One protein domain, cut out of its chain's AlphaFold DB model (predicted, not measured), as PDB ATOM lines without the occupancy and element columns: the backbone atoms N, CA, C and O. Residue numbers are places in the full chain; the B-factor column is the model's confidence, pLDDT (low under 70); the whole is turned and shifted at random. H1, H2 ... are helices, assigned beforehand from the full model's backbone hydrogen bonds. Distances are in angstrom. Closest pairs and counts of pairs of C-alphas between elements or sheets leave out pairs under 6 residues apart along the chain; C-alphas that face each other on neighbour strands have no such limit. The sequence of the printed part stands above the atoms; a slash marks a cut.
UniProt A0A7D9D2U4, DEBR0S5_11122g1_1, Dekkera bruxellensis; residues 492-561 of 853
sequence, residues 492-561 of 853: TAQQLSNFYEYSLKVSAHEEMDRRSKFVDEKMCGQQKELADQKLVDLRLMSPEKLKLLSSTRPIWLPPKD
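What this domain is: This is residues 492 to 561 of the 853 residues of the protein "DEBR0S5_11122g1_1" of Dekkera bruxellensis (UniProt A0A7D9D2U4). One long helix, H1, makes the longest axis: its residues 492 to 510 stick out as a free arm, and its other end runs into a small head where the short helices H2 and H3 and the loops gather. The printed part has 70 residues with three named helices in the order H1, H2, H3 and no named strand, and its class is all helix. The whole is only just loose, close to extended, with a radius of gyration of the C-alphas of 16.3 A, and it spans 54 by 26 by 19 A, the length coming from the arm.

Where its parts are: Find C-alpha 492 at (257.733, 197.751, 192.861); from there H1, residues 492 to 522, runs 44.6 A to C-alpha 522 at (216.505, 183.423, 201.881). After a tight link of 3 residues comes H2, residues 526 to 532. A short link of 10 residues leads to H3, residues 543 to 548, which ends at C-alpha 548 at (214.688, 193.137, 206.135).

How they stand to each other: Begin with H1 and look at Arg 515: its C-alpha is 7.0 A from that of Pro 543, the closest pair of H1 and H3. These two helices are close but not clearly touching, with 2 pairs of C-alphas within 8 A. They run the same way at a shallow tilt of 15 degrees. H1 and H2 are near each other, with 5 pairs of C-alphas within 10 A and the closest at 8.2 A. H2 and H3 are apart. In H1, H2 and H3, every O i to N i+4 pair is within hydrogen-bond range.

The domain as a whole: The C-alphas of Thr 492 and Thr 552, the two farthest apart, are 54.1 A apart. Without residues 492 to 510, the body spans 27 by 23 by 16 A. Residues 549 to 561 hold no named element. The printed part has no cut and no long link between helices. Its mean pLDDT is 73.1; look for values under 70 at residues 492, 515, 518 to 531, 534 to 539 and 543.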
ATOM      1  N   THR A 492     258.260 198.006 191.507       69.25
ATOM      2  CA  THR A 492     257.733 197.751 192.861       69.25
ATOM      3  C   THR A 492     256.352 198.380 193.069       69.25
ATOM      4  O   THR A 492     255.484 197.783 193.701       69.25
ATOM      5  N   ALA A 493     256.115 199.570 192.510       71.50
ATOM      6  CA  ALA A 493     254.817 200.238 192.564       71.50
ATOM      7  C   ALA A 493     253.780 199.553 191.654       71.50
ATOM      8  O   ALA A 493     252.628 199.429 192.059       71.50
ATOM      9  N   GLN A 494     254.180 199.026 190.489       73.31
ATOM     10  CA  GLN A 494     253.321 198.176 189.654       73.31
ATOM     11  C   GLN A 494     252.941 196.880 190.382       73.31
ATOM     12  O   GLN A 494     251.770 196.521 190.420       73.31
ATOM     13  N   GLN A 495     253.904 196.203 191.018       77.88
ATOM     14  CA  GLN A 495     253.650 194.988 191.800       77.88
ATOM     15  C   GLN A 495     252.699 195.241 192.979       77.88
ATOM     16  O   GLN A 495     251.756 194.475 193.170       77.88
ATOM     17  N   LEU A 496     252.892 196.332 193.728       75.62
ATOM     18  CA  LEU A 496     251.983 196.734 194.806       75.62
ATOM     19  C   LEU A 496     250.594 197.109 194.270       75.62
ATOM     20  O   LEU A 496     249.595 196.670 194.831       75.62
ATOM     21  N   SER A 497     250.520 197.866 193.171       76.19
ATOM     22  CA  SER A 497     249.253 198.237 192.527       76.19
ATOM     23  C   SER A 497     248.480 196.993 192.078       76.19
ATOM     24  O   SER A 497     247.327 196.819 192.464       76.19
ATOM     25  N   ASN A 498     249.137 196.060 191.381       80.25
ATOM     26  CA  ASN A 498     248.559 194.779 190.964       80.25
ATOM     27  C   ASN A 498     248.131 193.919 192.167       80.25
ATOM     28  O   ASN A 498     247.087 193.273 192.113       80.25
ATOM     29  N   PHE A 499     248.898 193.920 193.263       83.75
ATOM     30  CA  PHE A 499     248.537 193.207 194.494       83.75
ATOM     31  C   PHE A 499     247.278 193.792 195.146       83.75
ATOM     32  O   PHE A 499     246.362 193.041 195.482       83.75
ATOM     33  N   TYR A 500     247.189 195.119 195.287       80.12
ATOM     34  CA  TYR A 500     245.997 195.767 195.833       80.12
ATOM     35  C   TYR A 500     244.792 195.626 194.899       80.12
ATOM     36  O   TYR A 500     243.701 195.321 195.372       80.12
ATOM     37  N   GLU A 501     244.968 195.761 193.583       79.12
ATOM     38  CA  GLU A 501     243.896 195.551 192.607       79.12
ATOM     39  C   GLU A 501     243.392 194.096 192.628       79.12
ATOM     40  O   GLU A 501     242.183 193.860 192.624       79.12
ATOM     41  N   TYR A 502     244.293 193.113 192.728       82.19
ATOM     42  CA  TYR A 502     243.935 191.704 192.893       82.19
ATOM     43  C   TYR A 502     243.217 191.455 194.227       82.19
ATOM     44  O   TYR A 502     242.155 190.838 194.238       82.19
ATOM     45  N   SER A 503     243.728 191.989 195.340       80.56
ATOM     46  CA  SER A 503     243.095 191.865 196.660       80.56
ATOM     47  C   SER A 503     241.706 192.512 196.705       80.56
ATOM     48  O   SER A 503     240.803 191.969 197.343       80.56
ATOM     49  N   LEU A 504     241.507 193.639 196.015       74.31
ATOM     50  CA  LEU A 504     240.206 194.295 195.866       74.31
ATOM     51  C   LEU A 504     239.258 193.466 194.990       74.31
ATOM     52  O   LEU A 504     238.104 193.277 195.371       74.31
ATOM     53  N   LYS A 505     239.734 192.915 193.863       76.69
ATOM     54  CA  LYS A 505     238.950 192.016 192.993       76.69
ATOM     55  C   LYS A 505     238.524 190.741 193.728       76.69
ATOM     56  O   LYS A 505     237.358 190.365 193.638       76.69
ATOM     57  N   VAL A 506     239.426 190.111 194.486       80.81
ATOM     58  CA  VAL A 506     239.123 188.926 195.308       80.81
ATOM     59  C   VAL A 506     238.117 189.274 196.404       80.81
ATOM     60  O   VAL A 506     237.074 188.633 196.475       80.81
ATOM     61  N   SER A 507     238.349 190.331 197.190       75.31
ATOM     62  CA  SER A 507     237.426 190.735 198.262       75.31
ATOM     63  C   SER A 507     236.032 191.113 197.734       75.31
ATOM     64  O   SER A 507     235.018 190.724 198.319       75.31
ATOM     65  N   ALA A 508     235.956 191.801 196.589       74.12
ATOM     66  CA  ALA A 508     234.692 192.103 195.924       74.12
ATOM     67  C   ALA A 508     233.986 190.836 195.408       74.12
ATOM     68  O   ALA A 508     232.766 190.723 195.538       74.12
ATOM     69  N   HIS A 509     234.731 189.870 194.861       77.94
ATOM     70  CA  HIS A 509     234.172 188.598 194.405       77.94
ATOM     71  C   HIS A 509     233.660 187.750 195.577       77.94
ATOM     72  O   HIS A 509     232.538 187.254 195.499       77.94
ATOM     73  N   GLU A 510     234.416 187.643 196.674       78.69
ATOM     74  CA  GLU A 510     234.012 186.931 197.895       78.69
ATOM     75  C   GLU A 510     232.740 187.524 198.520       78.69
ATOM     76  O   GLU A 510     231.842 186.781 198.920       78.69
ATOM     77  N   GLU A 511     232.614 188.853 198.560       75.25
ATOM     78  CA  GLU A 511     231.409 189.533 199.051       75.25
ATOM     79  C   GLU A 511     230.213 189.365 198.091       75.25
ATOM     80  O   GLU A 511     229.084 189.165 198.545       75.25
ATOM     81  N   MET A 512     230.427 189.360 196.769       72.00
ATOM     82  CA  MET A 512     229.370 189.052 195.790       72.00
ATOM     83  C   MET A 512     228.905 187.589 195.867       72.00
ATOM     84  O   MET A 512     227.705 187.313 195.773       72.00
ATOM     85  N   ASP A 513     229.823 186.656 196.111       76.81
ATOM     86  CA  ASP A 513     229.533 185.245 196.372       76.81
ATOM     87  C   ASP A 513     228.737 185.066 197.668       76.81
ATOM     88  O   ASP A 513     227.730 184.353 197.703       76.81
ATOM     89  N   ARG A 514     229.160 185.757 198.734       75.69
ATOM     90  CA  ARG A 514     228.488 185.782 200.039       75.69
ATOM     91  C   ARG A 514     227.058 186.309 199.921       75.69
ATOM     92  O   ARG A 514     226.143 185.721 200.500       75.69
ATOM     93  N   ARG A 515     226.848 187.387 199.156       68.50
ATOM     94  CA  ARG A 515     225.511 187.937 198.871       68.50
ATOM     95  C   ARG A 515     224.670 186.982 198.038       68.50
ATOM     96  O   ARG A 515     223.514 186.769 198.382       68.50
ATOM     97  N   SER A 516     225.244 186.373 197.001       72.38
ATOM     98  CA  SER A 516     224.536 185.411 196.145       72.38
ATOM     99  C   SER A 516     224.027 184.213 196.952       72.38
ATOM    100  O   SER A 516     222.834 183.926 196.923       72.38
ATOM    101  N   LYS A 517     224.887 183.606 197.783       74.50
ATOM    102  CA  LYS A 517     224.515 182.513 198.701       74.50
ATOM    103  C   LYS A 517     223.409 182.934 199.681       74.50
ATOM    104  O   LYS A 517     222.420 182.221 199.824       74.50
ATOM    105  N   PHE A 518     223.500 184.126 200.280       67.88
ATOM    106  CA  PHE A 518     222.448 184.639 201.171       67.88
ATOM    107  C   PHE A 518     221.111 184.887 200.450       67.88
ATOM    108  O   PHE A 518     220.053 184.658 201.034       67.88
ATOM    109  N   VAL A 519     221.139 185.352 199.196       67.56
ATOM    110  CA  VAL A 519     219.944 185.513 198.353       67.56
ATOM    111  C   VAL A 519     219.305 184.147 198.084       67.56
ATOM    112  O   VAL A 519     218.114 183.985 198.343       67.56
ATOM    113  N   ASP A 520     220.072 183.146 197.653       68.75
ATOM    114  CA  ASP A 520     219.531 181.814 197.353       68.75
ATOM    115  C   ASP A 520     219.006 181.063 198.597       68.75
ATOM    116  O   ASP A 520     217.992 180.373 198.500       68.75
ATOM    117  N   GLU A 521     219.607 181.250 199.779       66.94
ATOM    118  CA  GLU A 521     219.113 180.675 201.046       66.94
ATOM    119  C   GLU A 521     217.823 181.336 201.575       66.94
ATOM    120  O   GLU A 521     217.033 180.696 202.277       66.94
ATOM    121  N   LYS A 522     217.613 182.634 201.304       61.81
ATOM    122  CA  LYS A 522     216.505 183.423 201.881       61.81
ATOM    123  C   LYS A 522     215.300 183.605 200.968       61.81
ATOM    124  O   LYS A 522     214.201 183.834 201.484       61.81
ATOM    125  N   MET A 523     215.486 183.585 199.650       61.62
ATOM    126  CA  MET A 523     214.443 183.980 198.701       61.62
ATOM    127  C   MET A 523     213.517 182.822 198.328       61.62
ATOM    128  O   MET A 523     213.945 181.719 198.003       61.62
ATOM    129  N   CYS A 524     212.214 183.101 198.301       57.44
ATOM    130  CA  CYS A 524     211.200 182.176 197.808       57.44
ATOM    131  C   CYS A 524     210.029 182.962 197.201       57.44
ATOM    132  O   CYS A 524     209.646 184.010 197.728       57.44
ATOM    133  N   GLY A 525     209.451 182.454 196.110       65.00
ATOM    134  CA  GLY A 525     208.345 183.099 195.397       65.00
ATOM    135  C   GLY A 525     208.768 184.351 194.621       65.00
ATOM    136  O   GLY A 525     209.884 184.426 194.107       65.00
ATOM    137  N   GLN A 526     207.873 185.341 194.565       59.50
ATOM    138  CA  GLN A 526     207.938 186.508 193.668       59.50
ATOM    139  C   GLN A 526     209.261 187.294 193.705       59.50
ATOM    140  O   GLN A 526     209.651 187.891 192.710       59.50
ATOM    141  N   GLN A 527     209.976 187.308 194.836       65.56
ATOM    142  CA  GLN A 527     211.272 187.994 194.935       65.56
ATOM    143  C   GLN A 527     212.372 187.286 194.131       65.56
ATOM    144  O   GLN A 527     213.199 187.962 193.529       65.56
ATOM    145  N   LYS A 528     212.357 185.946 194.072       68.25
ATOM    146  CA  LYS A 528     213.263 185.175 193.209       68.25
ATOM    147  C   LYS A 528     212.863 185.330 191.739       68.25
ATOM    148  O   LYS A 528     213.699 185.674 190.920       68.25
ATOM    149  N   GLU A 529     211.570 185.231 191.448       66.06
ATOM    150  CA  GLU A 529     211.007 185.403 190.101       66.06
ATOM    151  C   GLU A 529     211.362 186.765 189.462       66.06
ATOM    152  O   GLU A 529     211.772 186.812 188.306       66.06
ATOM    153  N   LEU A 530     211.309 187.868 190.222       66.44
ATOM    154  CA  LEU A 530     211.732 189.201 189.754       66.44
ATOM    155  C   LEU A 530     213.249 189.323 189.505       66.44
ATOM    156  O   LEU A 530     213.667 190.147 188.688       66.44
ATOM    157  N   ALA A 531     214.072 188.528 190.193       68.44
ATOM    158  CA  ALA A 531     215.517 188.471 189.971       68.44
ATOM    159  C   ALA A 531     215.871 187.576 188.772       68.44
ATOM    160  O   ALA A 531     216.701 187.957 187.948       68.44
ATOM    161  N   ASP A 532     215.187 186.439 188.623       71.75
ATOM    162  CA  ASP A 532     215.325 185.525 187.484       71.75
ATOM    163  C   ASP A 532     214.881 186.210 186.169       71.75
ATOM    164  O   ASP A 532     215.532 186.063 185.135       71.75
ATOM    165  N   GLN A 533     213.843 187.058 186.225       76.25
ATOM    166  CA  GLN A 533     213.422 187.953 185.131       76.25
ATOM    167  C   GLN A 533     214.360 189.162 184.911       76.25
ATOM    168  O   GLN A 533     214.105 189.978 184.027       76.25
ATOM    169  N   LYS A 534     215.439 189.303 185.699       67.56
ATOM    170  CA  LYS A 534     216.402 190.426 185.687       67.56
ATOM    171  C   LYS A 534     215.797 191.819 185.933       67.56
ATOM    172  O   LYS A 534     216.457 192.823 185.678       67.56
ATOM    173  N   LEU A 535     214.574 191.899 186.461       67.88
ATOM    174  CA  LEU A 535     213.896 193.167 186.758       67.88
ATOM    175  C   LEU A 535     214.439 193.839 188.030       67.88
ATOM    176  O   LEU A 535     214.317 195.053 188.180       67.88
ATOM    177  N   VAL A 536     215.046 193.070 188.941       67.19
ATOM    178  CA  VAL A 536     215.754 193.590 190.121       67.19
ATOM    179  C   VAL A 536     217.010 192.757 190.389       67.19
ATOM    180  O   VAL A 536     216.903 191.576 190.714       67.19
ATOM    181  N   ASP A 537     218.202 193.361 190.334       68.94
ATOM    182  CA  ASP A 537     219.423 192.683 190.788       68.94
ATOM    183  C   ASP A 537     219.508 192.693 192.324       68.94
ATOM    184  O   ASP A 537     219.847 193.693 192.966       68.94
ATOM    185  N   LEU A 538     219.188 191.547 192.925       64.19
ATOM    186  CA  LEU A 538     219.232 191.350 194.373       64.19
ATOM    187  C   LEU A 538     220.644 191.080 194.916       64.19
ATOM    188  O   LEU A 538     220.845 191.207 196.123       64.19
ATOM    189  N   ARG A 539     221.627 190.759 194.062       69.69
ATOM    190  CA  ARG A 539     223.030 190.528 194.459       69.69
ATOM    191  C   ARG A 539     223.740 191.845 194.775       69.69
ATOM    192  O   ARG A 539     224.589 191.892 195.663       69.69
ATOM    193  N   LEU A 540     223.337 192.927 194.106       71.19
ATOM    194  CA  LEU A 540     223.814 194.288 194.370       71.19
ATOM    195  C   LEU A 540     223.162 194.951 195.599       71.19
ATOM    196  O   LEU A 540     223.626 196.004 196.039       71.19
ATOM    197  N   MET A 541     222.112 194.371 196.195       70.38
ATOM    198  CA  MET A 541     221.496 194.948 197.397       70.38
ATOM    199  C   MET A 541     222.357 194.772 198.654       70.38
ATOM    200  O   MET A 541     223.041 193.767 198.839       70.38
ATOM    201  N   SER A 542     222.291 195.750 199.564       75.75
ATOM    202  CA  SER A 542     223.064 195.716 200.806       75.75
ATOM    203  C   SER A 542     222.634 194.558 201.726       75.75
ATOM    204  O   SER A 542     221.440 194.235 201.809       75.75
ATOM    205  N   PRO A 543     223.571 193.958 202.488       69.69
ATOM    206  CA  PRO A 543     223.270 192.840 203.386       69.69
ATOM    207  C   PRO A 543     222.321 193.221 204.531       69.69
ATOM    208  O   PRO A 543     221.754 192.346 205.178       69.69
ATOM    209  N   GLU A 544     222.121 194.511 204.801       75.62
ATOM    210  CA  GLU A 544     221.117 195.003 205.750       75.62
ATOM    211  C   GLU A 544     219.716 195.016 205.136       75.62
ATOM    212  O   GLU A 544     218.782 194.475 205.727       75.62
ATOM    213  N   LYS A 545     219.579 195.536 203.908       76.56
ATOM    214  CA  LYS A 545     218.307 195.540 203.173       76.56
ATOM    215  C   LYS A 545     217.822 194.112 202.906       76.56
ATOM    216  O   LYS A 545     216.643 193.829 203.095       76.56
ATOM    217  N   LEU A 546     218.731 193.190 202.571       73.62
ATOM    218  CA  LEU A 546     218.423 191.764 202.389       73.62
ATOM    219  C   LEU A 546     217.916 191.076 203.676       73.62
ATOM    220  O   LEU A 546     217.049 190.209 203.594       73.62
ATOM    221  N   LYS A 547     218.380 191.475 204.873       75.62
ATOM    222  CA  LYS A 547     217.871 190.947 206.162       75.62
ATOM    223  C   LYS A 547     216.442 191.403 206.488       75.62
ATOM    224  O   LYS A 547     215.789 190.766 207.312       75.62
ATOM    225  N   LEU A 548     215.986 192.502 205.883       75.69
ATOM    226  CA  LEU A 548     214.688 193.137 206.135       75.69
ATOM    227  C   LEU A 548     213.578 192.681 205.169       75.69
ATOM    228  O   LEU A 548     212.404 192.983 205.392       75.69
ATOM    229  N   LEU A 549     213.918 191.941 204.111       73.88
ATOM    230  CA  LEU A 549     212.930 191.380 203.192       73.88
ATOM    231  C   LEU A 549     212.144 190.222 203.826       73.88
ATOM    232  O   LEU A 549     212.673 189.413 204.587       73.88
ATOM    233  N   SER A 550     210.868 190.111 203.450       72.94
ATOM    234  CA  SER A 550     210.031 188.937 203.725       72.94
ATOM    235  C   SER A 550     209.481 188.400 202.410       72.94
ATOM    236  O   SER A 550     208.966 189.198 201.628       72.94
ATOM    237  N   SER A 551     209.480 187.082 202.207       70.75
ATOM    238  CA  SER A 551     208.936 186.423 201.003       70.75
ATOM    239  C   SER A 551     207.464 186.756 200.709       70.75
ATOM    240  O   SER A 551     207.008 186.622 199.580       70.75
ATOM    241  N   THR A 552     206.717 187.228 201.711       72.69
ATOM    242  CA  THR A 552     205.301 187.622 201.619       72.69
ATOM    243  C   THR A 552     205.085 189.145 201.670       72.69
ATOM    244  O   THR A 552     204.058 189.608 202.173       72.69
ATOM    245  N   ARG A 553     206.058 189.959 201.227       75.50
ATOM    246  CA  ARG A 553     205.877 191.405 200.965       75.50
ATOM    247  C   ARG A 553     206.745 191.833 199.766       75.50
ATOM    248  O   ARG A 553     207.933 191.516 199.772       75.50
ATOM    249  N   PRO A 554     206.213 192.538 198.753       77.06
ATOM    250  CA  PRO A 554     207.029 193.052 197.654       77.06
ATOM    251  C   PRO A 554     208.048 194.100 198.130       77.06
ATOM    252  O   PRO A 554     207.824 194.796 199.118       77.06
ATOM    253  N   ILE A 555     209.161 194.219 197.398       75.69
ATOM    254  CA  ILE A 555     210.341 195.032 197.763       75.69
ATOM    255  C   ILE A 555     210.046 196.546 197.760       75.69
ATOM    256  O   ILE A 555     210.737 197.309 198.430       75.69
ATOM    257  N   TRP A 556     209.013 196.977 197.030       76.56
ATOM    258  CA  TRP A 556     208.562 198.371 196.954       76.56
ATOM    259  C   TRP A 556     207.631 198.798 198.105       76.56
ATOM    260  O   TRP A 556     207.304 199.976 198.207       76.56
ATOM    261  N   LEU A 557     207.224 197.881 198.993       80.19
ATOM    262  CA  LEU A 557     206.585 198.240 200.263       80.19
ATOM    263  C   LEU A 557     207.629 198.357 201.388       80.19
ATOM    264  O   LEU A 557     208.633 197.641 201.362       80.19
ATOM    265  N   PRO A 558     207.372 199.176 202.428       82.06
ATOM    266  CA  PRO A 558     208.209 199.215 203.624       82.06
ATOM    267  C   PRO A 558     208.421 197.814 204.227       82.06
ATOM    268  O   PRO A 558     207.459 197.039 204.300       82.06
ATOM    269  N   PRO A 559     209.638 197.466 204.688       80.88
ATOM    270  CA  PRO A 559     209.915 196.195 205.356       80.88
ATOM    271  C   PRO A 559     208.914 195.833 206.457       80.88
ATOM    272  O   PRO A 559     208.305 196.707 207.073       80.88
ATOM    273  N   LYS A 560     208.736 194.534 206.723       81.81
ATOM    274  CA  LYS A 560     207.904 194.102 207.854       81.81
ATOM    275  C   LYS A 560     208.604 194.392 209.171       81.81
ATOM    276  O   LYS A 560     209.773 194.042 209.333       81.81
ATOM    277  N   ASP A 561     207.866 194.933 210.134       85.62
ATOM    278  CA  ASP A 561     208.351 194.961 211.511       85.62
ATOM    279  C   ASP A 561     208.486 193.527 212.073       85.62
ATOM    280  O   ASP A 561     207.819 192.580 211.640       85.62
TER     281      ASP A 561